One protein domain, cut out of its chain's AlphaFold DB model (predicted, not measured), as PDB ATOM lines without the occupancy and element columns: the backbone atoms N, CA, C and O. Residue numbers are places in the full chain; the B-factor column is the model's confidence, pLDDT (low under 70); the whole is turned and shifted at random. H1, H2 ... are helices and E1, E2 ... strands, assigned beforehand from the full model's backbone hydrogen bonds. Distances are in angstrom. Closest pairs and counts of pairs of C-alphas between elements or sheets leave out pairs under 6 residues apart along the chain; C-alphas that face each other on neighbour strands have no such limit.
ATOM      1  N   ARG A 112       6.023  26.132 -33.490       49.69
ATOM      2  CA  ARG A 112       6.986  25.244 -34.159       49.69
ATOM      3  C   ARG A 112       6.602  23.753 -34.277       49.69
ATOM      4  O   ARG A 112       7.046  23.148 -35.255       49.69
ATOM      5  N   PRO A 113       5.792  23.111 -33.403       59.84
ATOM      6  CA  PRO A 113       5.520  21.678 -33.557       59.84
ATOM      7  C   PRO A 113       4.609  21.353 -34.751       59.84
ATOM      8  O   PRO A 113       4.781  20.313 -35.385       59.84
ATOM      9  N   LEU A 114       3.674  22.242 -35.112       62.91
ATOM     10  CA  LEU A 114       2.702  21.962 -36.174       62.91
ATOM     11  C   LEU A 114       3.373  21.852 -37.552       62.91
ATOM     12  O   LEU A 114       3.041  20.951 -38.318       62.91
ATOM     13  N   GLY A 115       4.364  22.703 -37.840       70.88
ATOM     14  CA  GLY A 115       5.105  22.667 -39.104       70.88
ATOM     15  C   GLY A 115       5.851  21.346 -39.323       70.88
ATOM     16  O   GLY A 115       5.764  20.759 -40.401       70.88
ATOM     17  N   ALA A 116       6.520  20.828 -38.289       69.50
ATOM     18  CA  ALA A 116       7.224  19.547 -38.365       69.50
ATOM     19  C   ALA A 116       6.259  18.364 -38.569       69.50
ATOM     20  O   ALA A 116       6.548  17.459 -39.353       69.50
ATOM     21  N   PHE A 117       5.095  18.384 -37.911       70.94
ATOM     22  CA  PHE A 117       4.066  17.355 -38.082       70.94
ATOM     23  C   PHE A 117       3.427  17.380 -39.470       70.94
ATOM     24  O   PHE A 117       3.211  16.320 -40.060       70.94
ATOM     25  N   VAL A 118       3.177  18.575 -40.011       75.69
ATOM     26  CA  VAL A 118       2.691  18.753 -41.381       75.69
ATOM     27  C   VAL A 118       3.701  18.173 -42.366       75.69
ATOM     28  O   VAL A 118       3.325  17.338 -43.179       75.69
ATOM     29  N   GLU A 119       4.984  18.527 -42.276       78.31
ATOM     30  CA  GLU A 119       6.010  17.992 -43.186       78.31
ATOM     31  C   GLU A 119       6.171  16.465 -43.074       78.31
ATOM     32  O   GLU A 119       6.363  15.779 -44.078       78.31
ATOM     33  N   ALA A 120       6.024  15.894 -41.875       74.25
ATOM     34  CA  ALA A 120       6.046  14.444 -41.695       74.25
ATOM     35  C   ALA A 120       4.820  13.755 -42.329       74.25
ATOM     36  O   ALA A 120       4.962  12.713 -42.976       74.25
ATOM     37  N   PHE A 121       3.629  14.353 -42.206       79.50
ATOM     38  CA  PHE A 121       2.428  13.899 -42.912       79.50
ATOM     39  C   PHE A 121       2.609  13.968 -44.432       79.50
ATOM     40  O   PHE A 121       2.287  12.999 -45.117       79.50
ATOM     41  N   LYS A 122       3.168  15.068 -44.957       82.69
ATOM     42  CA  LYS A 122       3.422  15.227 -46.395       82.69
ATOM     43  C   LYS A 122       4.315  14.131 -46.938       82.69
ATOM     44  O   LYS A 122       3.910  13.457 -47.872       82.69
ATOM     45  N   LYS A 123       5.462  13.878 -46.302       83.31
ATOM     46  CA  LYS A 123       6.374  12.801 -46.716       83.31
ATOM     47  C   LYS A 123       5.687  11.438 -46.738       83.31
ATOM     48  O   LYS A 123       5.907  10.645 -47.648       83.31
ATOM     49  N   HIS A 124       4.840  11.157 -45.744       82.44
ATOM     50  CA  HIS A 124       4.070   9.916 -45.718       82.44
ATOM     51  C   HIS A 124       3.043   9.852 -46.855       82.44
ATOM     52  O   HIS A 124       2.941   8.832 -47.534       82.44
ATOM     53  N   HIS A 125       2.298  10.933 -47.073       84.38
ATOM     54  CA  HIS A 125       1.321  11.027 -48.147       84.38
ATOM     55  C   HIS A 125       1.981  10.919 -49.527       84.38
ATOM     56  O   HIS A 125       1.476  10.209 -50.393       84.38
ATOM     57  N   GLU A 126       3.108  11.598 -49.735       88.19
ATOM     58  CA  GLU A 126       3.928  11.535 -50.946       88.19
ATOM     59  C   GLU A 126       4.400  10.108 -51.204       88.19
ATOM     60  O   GLU A 126       4.204   9.603 -52.304       88.19
ATOM     61  N   TRP A 127       4.931   9.421 -50.187       88.75
ATOM     62  CA  TRP A 127       5.300   8.009 -50.302       88.75
ATOM     63  C   TRP A 127       4.096   7.129 -50.673       88.75
ATOM     64  O   TRP A 127       4.160   6.384 -51.647       88.75
ATOM     65  N   TYR A 128       2.978   7.255 -49.951       87.00
ATOM     66  CA  TYR A 128       1.757   6.475 -50.190       87.00
ATOM     67  C   TYR A 128       1.210   6.687 -51.608       87.00
ATOM     68  O   TYR A 128       0.856   5.738 -52.307       87.00
ATOM     69  N   SER A 129       1.151   7.945 -52.042       88.94
ATOM     70  CA  SER A 129       0.632   8.326 -53.358       88.94
ATOM     71  C   SER A 129       1.592   7.914 -54.465       88.94
ATOM     72  O   SER A 129       1.131   7.430 -55.489       88.94
ATOM     73  N   SER A 130       2.906   8.031 -54.246       89.62
ATOM     74  CA  SER A 130       3.946   7.577 -55.176       89.62
ATOM     75  C   SER A 130       3.869   6.068 -55.411       89.62
ATOM     76  O   SER A 130       3.800   5.633 -56.556       89.62
ATOM     77  N   GLU A 131       3.747   5.266 -54.349       90.62
ATOM     78  CA  GLU A 131       3.564   3.810 -54.453       90.62
ATOM     79  C   GLU A 131       2.327   3.441 -55.289       90.62
ATOM     80  O   GLU A 131       2.388   2.599 -56.190       90.62
ATOM     81  N   LEU A 132       1.190   4.091 -55.019       90.62
ATOM     82  CA  LEU A 132      -0.032   3.860 -55.789       90.62
ATOM     83  C   LEU A 132       0.062   4.399 -57.221       90.62
ATOM     84  O   LEU A 132      -0.520   3.798 -58.123       90.62
ATOM     85  N   ARG A 133       0.785   5.500 -57.447       90.69
ATOM     86  CA  ARG A 133       0.992   6.115 -58.763       90.69
ATOM     87  C   ARG A 133       1.870   5.249 -59.647       90.69
ATOM     88  O   ARG A 133       1.451   4.960 -60.761       90.69
ATOM     89  N   CYS A 134       2.996   4.748 -59.140       89.06
ATOM     90  CA  CYS A 134       3.831   3.787 -59.859       89.06
ATOM     91  C   CYS A 134       3.017   2.551 -60.264       89.06
ATOM     92  O   CYS A 134       3.097   2.095 -61.404       89.06
ATOM     93  N   LEU A 135       2.167   2.038 -59.362       88.81
ATOM     94  CA  LEU A 135       1.264   0.939 -59.696       88.81
ATOM     95  C   LEU A 135       0.231   1.349 -60.758       88.81
ATOM     96  O   LEU A 135      -0.025   0.583 -61.682       88.81
ATOM     97  N   LEU A 136      -0.373   2.530 -60.648       89.12
ATOM     98  CA  LEU A 136      -1.351   3.029 -61.615       89.12
ATOM     99  C   LEU A 136      -0.719   3.178 -63.007       89.12
ATOM    100  O   LEU A 136      -1.247   2.633 -63.973       89.12
ATOM    101  N   GLU A 137       0.442   3.819 -63.112       89.00
ATOM    102  CA  GLU A 137       1.194   3.987 -64.360       89.00
ATOM    103  C   GLU A 137       1.545   2.633 -64.989       89.00
ATOM    104  O   GLU A 137       1.239   2.397 -66.162       89.00
ATOM    105  N   ALA A 138       2.081   1.700 -64.194       85.38
ATOM    106  CA  ALA A 138       2.443   0.366 -64.664       85.38
ATOM    107  C   ALA A 138       1.233  -0.452 -65.153       85.38
ATOM    108  O   ALA A 138       1.333  -1.200 -66.127       85.38
ATOM    109  N   ARG A 139       0.070  -0.340 -64.492       85.81
ATOM    110  CA  ARG A 139      -1.118  -1.159 -64.814       85.81
ATOM    111  C   ARG A 139      -1.982  -0.582 -65.919       85.81
ATOM    112  O   ARG A 139      -2.604  -1.350 -66.654       85.81
ATOM    113  N   PHE A 140      -2.050   0.736 -66.030       86.06
ATOM    114  CA  PHE A 140      -2.879   1.396 -67.030       86.06
ATOM    115  C   PHE A 140      -2.116   1.725 -68.316       86.06
ATOM    116  O   PHE A 140      -2.765   1.899 -69.342       86.06
ATOM    117  N   ALA A 141      -0.777   1.770 -68.286       82.31
ATOM    118  CA  ALA A 141       0.080   1.993 -69.455       82.31
ATOM    119  C   ALA A 141      -0.406   3.155 -70.352       82.31
ATOM    120  O   ALA A 141      -0.536   3.015 -71.566       82.31
ATOM    121  N   GLY A 142      -0.729   4.295 -69.731       78.56
ATOM    122  CA  GLY A 142      -1.212   5.499 -70.420       78.56
ATOM    123  C   GLY A 142      -2.734   5.619 -70.567       78.56
ATOM    124  O   GLY A 142      -3.210   6.637 -71.064       78.56
ATOM    125  N   ILE A 143      -3.522   4.636 -70.120       81.31
ATOM    126  CA  ILE A 143      -4.986   4.761 -70.056       81.31
ATOM    127  C   ILE A 143      -5.376   5.566 -68.813       81.31
ATOM    128  O   ILE A 143      -5.076   5.177 -67.689       81.31
ATOM    129  N   VAL A 144      -6.107   6.664 -68.989       75.94
ATOM    130  CA  VAL A 144      -6.656   7.416 -67.854       75.94
ATOM    131  C   VAL A 144      -7.981   6.767 -67.428       75.94
ATOM    132  O   VAL A 144      -8.909   6.723 -68.236       75.94
ATOM    133  N   PRO A 145      -8.112   6.228 -66.199       78.50
ATOM    134  CA  PRO A 145      -9.383   5.679 -65.738       78.50
ATOM    135  C   PRO A 145     -10.432   6.791 -65.585       78.50
ATOM    136  O   PRO A 145     -10.271   7.688 -64.763       78.50
ATOM    137  N   GLU A 146     -11.542   6.700 -66.324       68.81
ATOM    138  CA  GLU A 146     -12.672   7.646 -66.225       68.81
ATOM    139  C   GLU A 146     -13.398   7.567 -64.867       68.81
ATOM    140  O   GLU A 146     -14.027   8.528 -64.427       68.81
ATOM    141  N   ARG A 147     -13.313   6.419 -64.175       64.06
ATOM    142  CA  ARG A 147     -13.927   6.208 -62.855       64.06
ATOM    143  C   ARG A 147     -12.931   6.536 -61.744       64.06
ATOM    144  O   ARG A 147     -11.986   5.780 -61.508       64.06
ATOM    145  N   SER A 148     -13.189   7.614 -61.006       66.62
ATOM    146  CA  SER A 148     -12.442   7.950 -59.794       66.62
ATOM    147  C   SER A 148     -12.822   7.001 -58.655       66.62
ATOM    148  O   SER A 148     -13.750   7.223 -57.879       66.62
ATOM    149  N   SER A 149     -12.093   5.892 -58.532       82.25
ATOM    150  CA  SER A 149     -12.066   5.198 -57.243       82.25
ATOM    151  C   SER A 149     -11.298   6.059 -56.239       82.25
ATOM    152  O   SER A 149     -10.350   6.750 -56.615       82.25
ATOM    153  N   GLY A 150     -11.643   5.976 -54.952       85.69
ATOM    154  CA  GLY A 150     -10.873   6.666 -53.912       85.69
ATOM    155  C   GLY A 150      -9.376   6.327 -53.960       85.69
ATOM    156  O   GLY A 150      -8.554   7.188 -53.683       85.69
ATOM    157  N   ALA A 151      -9.011   5.110 -54.386       88.69
ATOM    158  CA  ALA A 151      -7.619   4.698 -54.567       88.69
ATOM    159  C   ALA A 151      -6.918   5.443 -55.722       88.69
ATOM    160  O   ALA A 151      -5.774   5.859 -55.568       88.69
ATOM    161  N   VAL A 152      -7.608   5.671 -56.848       88.12
ATOM    162  CA  VAL A 152      -7.094   6.491 -57.964       88.12
ATOM    163  C   VAL A 152      -6.938   7.945 -57.528       88.12
ATOM    164  O   VAL A 152      -5.893   8.543 -57.770       88.12
ATOM    165  N   SER A 153      -7.932   8.501 -56.829       87.19
ATOM    166  CA  SER A 153      -7.840   9.859 -56.281       87.19
ATOM    167  C   SER A 153      -6.662  10.010 -55.320       87.19
ATOM    168  O   SER A 153      -6.004  11.042 -55.347       87.19
ATOM    169  N   ARG A 154      -6.351   8.991 -54.507       89.06
ATOM    170  CA  ARG A 154      -5.153   8.978 -53.649       89.06
ATOM    171  C   ARG A 154      -3.856   8.883 -54.448       89.06
ATOM    172  O   ARG A 154      -2.939   9.636 -54.165       89.06
ATOM    173  N   ALA A 155      -3.788   8.029 -55.468       89.12
ATOM    174  CA  ALA A 155      -2.608   7.900 -56.333       89.12
ATOM    175  C   ALA A 155      -2.250   9.212 -57.064       89.12
ATOM    176  O   ALA A 155      -1.079   9.571 -57.214       89.12
ATOM    177  N   LEU A 156      -3.273   9.939 -57.520       88.62
ATOM    178  CA  LEU A 156      -3.125  11.190 -58.267       88.62
ATOM    179  C   LEU A 156      -3.092  12.438 -57.374       88.62
ATOM    180  O   LEU A 156      -2.896  13.534 -57.883       88.62
ATOM    181  N   CYS A 157      -3.285  12.299 -56.061       87.88
ATOM    182  CA  CYS A 157      -3.323  13.447 -55.167       87.88
ATOM    183  C   CYS A 157      -1.934  14.083 -55.041       87.88
ATOM    184  O   CYS A 157      -0.952  13.420 -54.697       87.88
ATOM    185  N   GLU A 158      -1.869  15.385 -55.306       85.06
ATOM    186  CA  GLU A 158      -0.711  16.219 -55.014       85.06
ATOM    187  C   GLU A 158      -0.944  16.963 -53.702       85.06
ATOM    188  O   GLU A 158      -2.008  17.523 -53.443       85.06
ATOM    189  N   VAL A 159       0.063  16.920 -52.840       74.75
ATOM    190  CA  VAL A 159       0.007  17.406 -51.464       74.75
ATOM    191  C   VAL A 159       0.129  18.934 -51.463       74.75
ATOM    192  O   VAL A 159       1.214  19.478 -51.258       74.75
ATOM    193  N   SER A 160      -0.968  19.664 -51.695       67.94
ATOM    194  CA  SER A 160      -0.980  21.131 -51.553       67.94
ATOM    195  C   SER A 160      -1.039  21.525 -50.067       67.94
ATOM    196  O   SER A 160      -1.593  20.800 -49.244       67.94
ATOM    197  N   ARG A 161      -0.412  22.640 -49.661       54.88
ATOM    198  CA  ARG A 161      -0.303  23.053 -48.240       54.88
ATOM    199  C   ARG A 161      -1.640  23.452 -47.594       54.88
ATOM    200  O   ARG A 161      -1.692  23.534 -46.371       54.88
ATOM    201  N   GLU A 162      -2.680  23.691 -48.387       57.97
ATOM    202  CA  GLU A 162      -3.861  24.465 -47.976       57.97
ATOM    203  C   GLU A 162      -5.089  23.607 -47.619       57.97
ATOM    204  O   GLU A 162      -6.062  24.134 -47.091       57.97
ATOM    205  N   GLU A 163      -5.050  22.285 -47.829       60.69
ATOM    206  CA  GLU A 163      -6.268  21.450 -47.803       60.69
ATOM    207  C   GLU A 163      -6.357  20.414 -46.664       60.69
ATOM    208  O   GLU A 163      -7.283  19.599 -46.636       60.69
ATOM    209  N   TYR A 164      -5.433  20.405 -45.696       68.88
ATOM    210  CA  TYR A 164      -5.504  19.432 -44.595       68.88
ATOM    211  C   TYR A 164      -6.435  19.890 -43.486       68.88
ATOM    212  O   TYR A 164      -6.261  20.958 -42.899       68.88
ATOM    213  N   VAL A 165      -7.349  19.007 -43.093       63.12
ATOM    214  CA  VAL A 165      -8.082  19.174 -41.839       63.12
ATOM    215  C   VAL A 165      -7.243  18.551 -40.727       63.12
ATOM    216  O   VAL A 165      -7.105  17.327 -40.653       63.12
ATOM    217  N   ALA A 166      -6.656  19.395 -39.877       60.47
ATOM    218  CA  ALA A 166      -5.979  18.969 -38.658       60.47
ATOM    219  C   ALA A 166      -6.993  18.932 -37.508       60.47
ATOM    220  O   ALA A 166      -7.469  19.972 -37.052       60.47
ATOM    221  N   VAL A 167      -7.334  17.735 -37.027       60.56
ATOM    222  CA  VAL A 167      -8.229  17.564 -35.873       60.56
ATOM    223  C   VAL A 167      -7.417  17.083 -34.679       60.56
ATOM    224  O   VAL A 167      -6.810  16.009 -34.710       60.56
ATOM    225  N   ARG A 168      -7.406  17.870 -33.600       53.22
ATOM    226  CA  ARG A 168      -6.807  17.464 -32.325       53.22
ATOM    227  C   ARG A 168      -7.758  16.512 -31.607       53.22
ATOM    228  O   ARG A 168      -8.903  16.862 -31.334       53.22
ATOM    229  N   THR A 169      -7.287  15.311 -31.292       53.59
ATOM    230  CA  THR A 169      -8.089  14.300 -30.586       53.59
ATOM    231  C   THR A 169      -7.882  14.361 -29.070       53.59
ATOM    232  O   THR A 169      -6.865  14.861 -28.575       53.59
ATOM    233  N   VAL A 170      -8.860  13.846 -28.313       41.59
ATOM    234  CA  VAL A 170      -8.782  13.691 -26.852       41.59
ATOM    235  C   VAL A 170      -7.653  12.701 -26.537       41.59
ATOM    236  O   VAL A 170      -7.804  11.503 -26.744       41.59
ATOM    237  N   GLY A 171      -6.499  13.212 -26.102       56.41
ATOM    238  CA  GLY A 171      -5.266  12.428 -25.925       56.41
ATOM    239  C   GLY A 171      -4.002  13.077 -26.499       56.41
ATOM    240  O   GLY A 171      -2.911  12.573 -26.266       56.41
ATOM    241  N   GLY A 172      -4.118  14.205 -27.211       62.94
ATOM    242  CA  GLY A 172      -2.961  14.989 -27.667       62.94
ATOM    243  C   GLY A 172      -2.383  14.577 -29.024       62.94
ATOM    244  O   GLY A 172      -1.438  15.211 -29.481       62.94
ATOM    245  N   ALA A 173      -2.962  13.578 -29.694       64.75
ATOM    246  CA  ALA A 173      -2.603  13.231 -31.064       64.75
ATOM    247  C   ALA A 173      -3.296  14.156 -32.080       64.75
ATOM    248  O   ALA A 173      -4.483  14.489 -31.948       64.75
ATOM    249  N   TRP A 174      -2.545  14.532 -33.110       70.44
ATOM    250  CA  TRP A 174      -3.017  15.257 -34.280       70.44
ATOM    251  C   TRP A 174      -3.415  14.263 -35.363       70.44
ATOM    252  O   TRP A 174      -2.607  13.436 -35.783       70.44
ATOM    253  N   VAL A 175      -4.659  14.333 -35.826       72.81
ATOM    254  CA  VAL A 175      -5.104  13.577 -36.997       72.81
ATOM    255  C   VAL A 175      -5.085  14.521 -38.185       72.81
ATOM    256  O   VAL A 175      -5.828  15.502 -38.205       72.81
ATOM    257  N   PHE A 176      -4.238  14.218 -39.160       78.56
ATOM    258  CA  PHE A 176      -4.210  14.911 -40.442       78.56
ATOM    259  C   PHE A 176      -5.001  14.093 -41.446       78.56
ATOM    260  O   PHE A 176      -4.800  12.879 -41.551       78.56
ATOM    261  N   ARG A 177      -5.897  14.750 -42.181       78.88
ATOM    262  CA  ARG A 177      -6.674  14.124 -43.249       78.88
ATOM    263  C   ARG A 177      -6.596  14.972 -44.510       78.88
ATOM    264  O   ARG A 177      -6.928  16.155 -44.478       78.88
ATOM    265  N   CYS A 178      -6.164  14.351 -45.599       83.25
ATOM    266  CA  CYS A 178      -6.229  14.922 -46.939       83.25
ATOM    267  C   CYS A 178      -7.622  14.658 -47.550       83.25
ATOM    268  O   CYS A 178      -8.211  13.607 -47.255       83.25
ATOM    269  N   PRO A 179      -8.157  15.539 -48.419       80.88
ATOM    270  CA  PRO A 179      -9.417  15.304 -49.130       80.88
ATOM    271  C   PRO A 179      -9.461  13.993 -49.927       80.88
ATOM    272  O   PRO A 179     -10.522  13.383 -50.049       80.88
ATOM    273  N   CYS A 180      -8.313  13.489 -50.394       80.50
ATOM    274  CA  CYS A 180      -8.211  12.187 -51.067       80.50
ATOM    275  C   CYS A 180      -8.499  10.986 -50.130       80.50
ATOM    276  O   CYS A 180      -8.663   9.843 -50.571       80.50
ATOM    277  N   GLY A 181      -8.570  11.229 -48.818       80.75
ATOM    278  CA  GLY A 181      -8.859  10.235 -47.791       80.75
ATOM    279  C   GLY A 181      -7.629   9.624 -47.123       80.75
ATOM    280  O   GLY A 181      -7.813   8.853 -46.183       80.75
ATOM    281  N   VAL A 182      -6.402   9.970 -47.541       81.44
ATOM    282  CA  VAL A 182      -5.189   9.619 -46.782       81.44
ATOM    283  C   VAL A 182      -5.233  10.331 -45.436       81.44
ATOM    284  O   VAL A 182      -5.451  11.545 -45.356       81.44
ATOM    285  N   SER A 183      -5.016   9.569 -44.371       79.69
ATOM    286  CA  SER A 183      -4.955  10.092 -43.015       79.69
ATOM    287  C   SER A 183      -3.745   9.550 -42.280       79.69
ATOM    288  O   SER A 183      -3.455   8.358 -42.385       79.69
ATOM    289  N   ALA A 184      -3.095  10.389 -41.480       75.81
ATOM    290  CA  ALA A 184      -2.092   9.935 -40.529       75.81
ATOM    291  C   ALA A 184      -2.414  10.458 -39.135       75.81
ATOM    292  O   ALA A 184      -2.921  11.571 -38.966       75.81
ATOM    293  N   VAL A 185      -2.090   9.638 -38.139       71.44
ATOM    294  CA  VAL A 185      -2.156  10.034 -36.741       71.44
ATOM    295  C   VAL A 185      -0.739  10.359 -36.308       71.44
ATOM    296  O   VAL A 185       0.137   9.498 -36.225       71.44
ATOM    297  N   VAL A 186      -0.505  11.634 -36.054       66.50
ATOM    298  CA  VAL A 186       0.768  12.118 -35.553       66.50
ATOM    299  C   VAL A 186       0.604  12.314 -34.061       66.50
ATOM    300  O   VAL A 186      -0.151  13.165 -33.590       66.50
ATOM    301  N   SER A 187       1.256  11.448 -33.299       63.94
ATOM    302  CA  SER A 187       1.238  11.551 -31.845       63.94
ATOM    303  C   SER A 187       1.847  12.887 -31.397       63.94
ATOM    304  O   SER A 187       2.674  13.475 -32.096       63.94
ATOM    305  N   SER A 188       1.514  13.338 -30.184       54.47
ATOM    306  CA  SER A 188       2.229  14.439 -29.513       54.47
ATOM    307  C   SER A 188       3.737  14.179 -29.362       54.47
ATOM    308  O   SER A 188       4.481  15.086 -29.002       54.47
ATOM    309  N   GLN A 189       4.172  12.949 -29.650       51.09
ATOM    310  CA  GLN A 189       5.516  12.414 -29.545       51.09
ATOM    311  C   GLN A 189       6.300  12.427 -30.881       51.09
ATOM    312  O   GLN A 189       7.203  11.613 -31.046       51.09
ATOM    313  N   GLY A 190       6.003  13.264 -31.886       50.47
ATOM    314  CA  GLY A 190       6.849  13.308 -33.110       50.47
ATOM    315  C   GLY A 190       6.676  12.114 -34.058       50.47
ATOM    316  O   GLY A 190       6.921  12.218 -35.257       50.47
ATOM    317  N   HIS A 191       6.234  10.976 -33.530       49.38
ATOM    318  CA  HIS A 191       6.044   9.744 -34.261       49.38
ATOM    319  C   HIS A 191       4.771   9.840 -35.092       49.38
ATOM    320  O   HIS A 191       3.654   9.900 -34.558       49.38
ATOM    321  N   VAL A 192       4.962   9.814 -36.410       53.78
ATOM    322  CA  VAL A 192       3.908   9.484 -37.362       53.78
ATOM    323  C   VAL A 192       3.633   7.997 -37.195       53.78
ATOM    324  O   VAL A 192       4.354   7.154 -37.730       53.78
ATOM    325  N   GLN A 193       2.611   7.657 -36.415       56.97
ATOM    326  CA  GLN A 193       2.045   6.326 -36.520       56.97
ATOM    327  C   GLN A 193       1.155   6.347 -37.753       56.97
ATOM    328  O   GLN A 193       0.057   6.908 -37.754       56.97
ATOM    329  N   VAL A 194       1.658   5.731 -38.825       54.84
ATOM    330  CA  VAL A 194       0.775   5.252 -39.883       54.84
ATOM    331  C   VAL A 194      -0.232   4.375 -39.163       54.84
ATOM    332  O   VAL A 194       0.155   3.405 -38.503       54.84
ATOM    333  N   ASP A 195      -1.503   4.776 -39.196       57.41
ATOM    334  CA  ASP A 195      -2.576   3.979 -38.620       57.41
ATOM    335  C   ASP A 195      -2.359   2.531 -39.093       57.41
ATOM    336  O   ASP A 195      -2.000   2.306 -40.250       57.41
ATOM    337  N   LYS A 196      -2.527   1.521 -38.235       53.72
ATOM    338  CA  LYS A 196      -2.497   0.125 -38.710       53.72
ATOM    339  C   LYS A 196      -3.518  -0.084 -39.834       53.72
ATOM    340  O   LYS A 196      -3.312  -0.933 -40.701       53.72
ATOM    341  N   ARG A 197      -4.572   0.743 -39.864       58.03
ATOM    342  CA  ARG A 197      -5.474   0.877 -41.007       58.03
ATOM    343  C   ARG A 197      -4.776   1.388 -42.266       58.03
ATOM    344  O   ARG A 197      -5.139   0.915 -43.315       58.03
ATOM    345  N   GLY A 198      -3.776   2.261 -42.203       65.50
ATOM    346  CA  GLY A 198      -3.039   2.808 -43.350       65.50
ATOM    347  C   GLY A 198      -2.237   1.780 -44.158       65.50
ATOM    348  O   GLY A 198      -2.309   1.799 -45.381       65.50
ATOM    349  N   VAL A 199      -1.537   0.830 -43.522       67.00
ATOM    350  CA  VAL A 199      -0.865  -0.267 -44.262       67.00
ATOM    351  C   VAL A 199      -1.896  -1.227 -44.861       67.00
ATOM    352  O   VAL A 199      -1.786  -1.606 -46.025       67.00
ATOM    353  N   ALA A 200      -2.938  -1.578 -44.101       77.56
ATOM    354  CA  ALA A 200      -4.043  -2.386 -44.618       77.56
ATOM    355  C   ALA A 200      -4.797  -1.674 -45.761       77.56
ATOM    356  O   ALA A 200      -5.189  -2.312 -46.735       77.56
ATOM    357  N   GLN A 201      -4.944  -0.351 -45.671       84.75
ATOM    358  CA  GLN A 201      -5.574   0.507 -46.669       84.75
ATOM    359  C   GLN A 201      -4.713   0.606 -47.924       84.75
ATOM    360  O   GLN A 201      -5.272   0.557 -49.013       84.75
ATOM    361  N   LEU A 202      -3.381   0.676 -47.797       84.50
ATOM    362  CA  LEU A 202      -2.475   0.658 -48.945       84.50
ATOM    363  C   LEU A 202      -2.654  -0.628 -49.750       84.50
ATOM    364  O   LEU A 202      -2.839  -0.577 -50.961       84.50
ATOM    365  N   GLU A 203      -2.651  -1.783 -49.087       88.50
ATOM    366  CA  GLU A 203      -2.840  -3.072 -49.763       88.50
ATOM    367  C   GLU A 203      -4.254  -3.214 -50.354       88.50
ATOM    368  O   GLU A 203      -4.417  -3.702 -51.476       88.50
ATOM    369  N   GLN A 204      -5.279  -2.707 -49.662       89.69
ATOM    370  CA  GLN A 204      -6.641  -2.633 -50.195       89.69
ATOM    371  C   GLN A 204      -6.731  -1.720 -51.429       89.69
ATOM    372  O   GLN A 204      -7.410  -2.055 -52.404       89.69
ATOM    373  N   ASP A 205      -6.041  -0.583 -51.417       90.88
ATOM    374  CA  ASP A 205      -5.997   0.362 -52.528       90.88
ATOM    375  C   ASP A 205      -5.240  -0.221 -53.718       90.88
ATOM    376  O   ASP A 205      -5.735  -0.141 -54.840       90.88
ATOM    377  N   LYS A 206      -4.107  -0.896 -53.487       90.94
ATOM    378  CA  LYS A 206      -3.385  -1.644 -54.527       90.94
ATOM    379  C   LYS A 206      -4.291  -2.688 -55.179       90.94
ATOM    380  O   LYS A 206      -4.380  -2.742 -56.406       90.94
ATOM    381  N   ALA A 207      -5.018  -3.477 -54.384       90.69
ATOM    382  CA  ALA A 207      -5.982  -4.451 -54.901       90.69
ATOM    383  C   ALA A 207      -7.119  -3.777 -55.691       90.69
ATOM    384  O   ALA A 207      -7.520  -4.268 -56.749       90.69
ATOM    385  N   THR A 208      -7.603  -2.627 -55.215       91.81
ATOM    386  CA  THR A 208      -8.636  -1.827 -55.890       91.81
ATOM    387  C   THR A 208      -8.146  -1.306 -57.240       91.81
ATOM    388  O   THR A 208      -8.852  -1.467 -58.236       91.81
ATOM    389  N   ILE A 209      -6.928  -0.756 -57.311       90.69
ATOM    390  CA  ILE A 209      -6.295  -0.291 -58.557       90.69
ATOM    391  C   ILE A 209      -6.123  -1.450 -59.536       90.69
ATOM    392  O   ILE A 209      -6.467  -1.310 -60.707       90.69
ATOM    393  N   VAL A 210      -5.653  -2.612 -59.073       90.31
ATOM    394  CA  VAL A 210      -5.507  -3.804 -59.921       90.31
ATOM    395  C   VAL A 210      -6.857  -4.246 -60.489       90.31
ATOM    396  O   VAL A 210      -6.959  -4.487 -61.690       90.31
ATOM    397  N   ASN A 211      -7.901  -4.336 -59.663       90.12
ATOM    398  CA  ASN A 211      -9.233  -4.743 -60.121       90.12
ATOM    399  C   ASN A 211      -9.844  -3.725 -61.091       90.12
ATOM    400  O   ASN A 211     -10.420  -4.117 -62.108       90.12
ATOM    401  N   LEU A 212      -9.663  -2.429 -60.823       91.25
ATOM    402  CA  LEU A 212     -10.086  -1.369 -61.731       91.25
ATOM    403  C   LEU A 212      -9.354  -1.476 -63.072       91.25
ATOM    404  O   LEU A 212     -10.007  -1.491 -64.112       91.25
ATOM    405  N   ALA A 213      -8.029  -1.636 -63.057       89.62
ATOM    406  CA  ALA A 213      -7.228  -1.798 -64.266       89.62
ATOM    407  C   ALA A 213      -7.692  -3.003 -65.096       89.62
ATOM    408  O   ALA A 213      -7.847  -2.879 -66.308       89.62
ATOM    409  N   LYS A 214      -8.003  -4.144 -64.460       91.31
ATOM    410  CA  LYS A 214      -8.579  -5.304 -65.160       91.31
ATOM    411  C   LYS A 214      -9.896  -4.957 -65.857       91.31
ATOM    412  O   LYS A 214     -10.067  -5.298 -67.023       91.31
ATOM    413  N   SER A 215     -10.806  -4.268 -65.167       90.50
ATOM    414  CA  SER A 215     -12.099  -3.880 -65.746       90.50
ATOM    415  C   SER A 215     -11.946  -2.916 -66.928       90.50
ATOM    416  O   SER A 215     -12.545  -3.140 -67.976       90.50
ATOM    417  N   VAL A 216     -11.076  -1.909 -66.798       90.31
ATOM    418  CA  VAL A 216     -10.831  -0.900 -67.838       90.31
ATOM    419  C   VAL A 216     -10.170  -1.525 -69.063       90.31
ATOM    420  O   VAL A 216     -10.576  -1.247 -70.188       90.31
TER     421      VAL A 216
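What this domain is: This is residues 112 to 216 of the 572 residues of the protein "RQC domain-containing protein" of Thermanaeromonas toyohensis ToBE (UniProt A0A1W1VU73). A small three-stranded sheet packs on residues 114 to 125 of the long helix H1; beyond it, H1 and H3 run side by side with short H2 across both. The 105 printed residues, mostly helix by class, include H1 H2 E1 E2 E3 H3 in order; E1 E2 E3 form an antiparallel meander, each strand beside the one before. The whole is compact, radius of gyration of the C-alphas 14.7 A, spanning 44 by 25 by 18 A.

How they stand to each other: E2, residues 174 to 177, forms hairpins with E1, residues 165 to 168, and E3, residues 183 to 186; within hydrogen-bond range are N 167 and O 175, 2.9 A, and N 174 and O 186, 2.8 A. H1, residues 112 to 140, is on one face of the sheet, two layers, at a height of 9.2 A over the sheet. H3, residues 196 to 216, touches H1 with a shallow tilt of 29 degrees, the same way; Phe 140 and Ala 213 have the closest C-alphas, 6.1 A. H3 only grazes the sheet with residues 196 to 198. H2, residues 150 to 155, touches H1, about perpendicular at 82 degrees, and H3, at 84 degrees. Every O i to N i+4 pair is within hydrogen-bond range in H2 and H3, and 24 of 25 in H1.

Where its parts are: H1 runs 41.8 A from C-alpha 112 at (6.986, 25.244, -34.159); H3 runs 30.3 A to C-alpha 216 at (-10.831, -0.900, -67.838).

The domain as a whole: The printed part has no cut and no long link. The mean pLDDT of the printed part is 75.9; residues under 70 include 160 to 173 and 186 to 199.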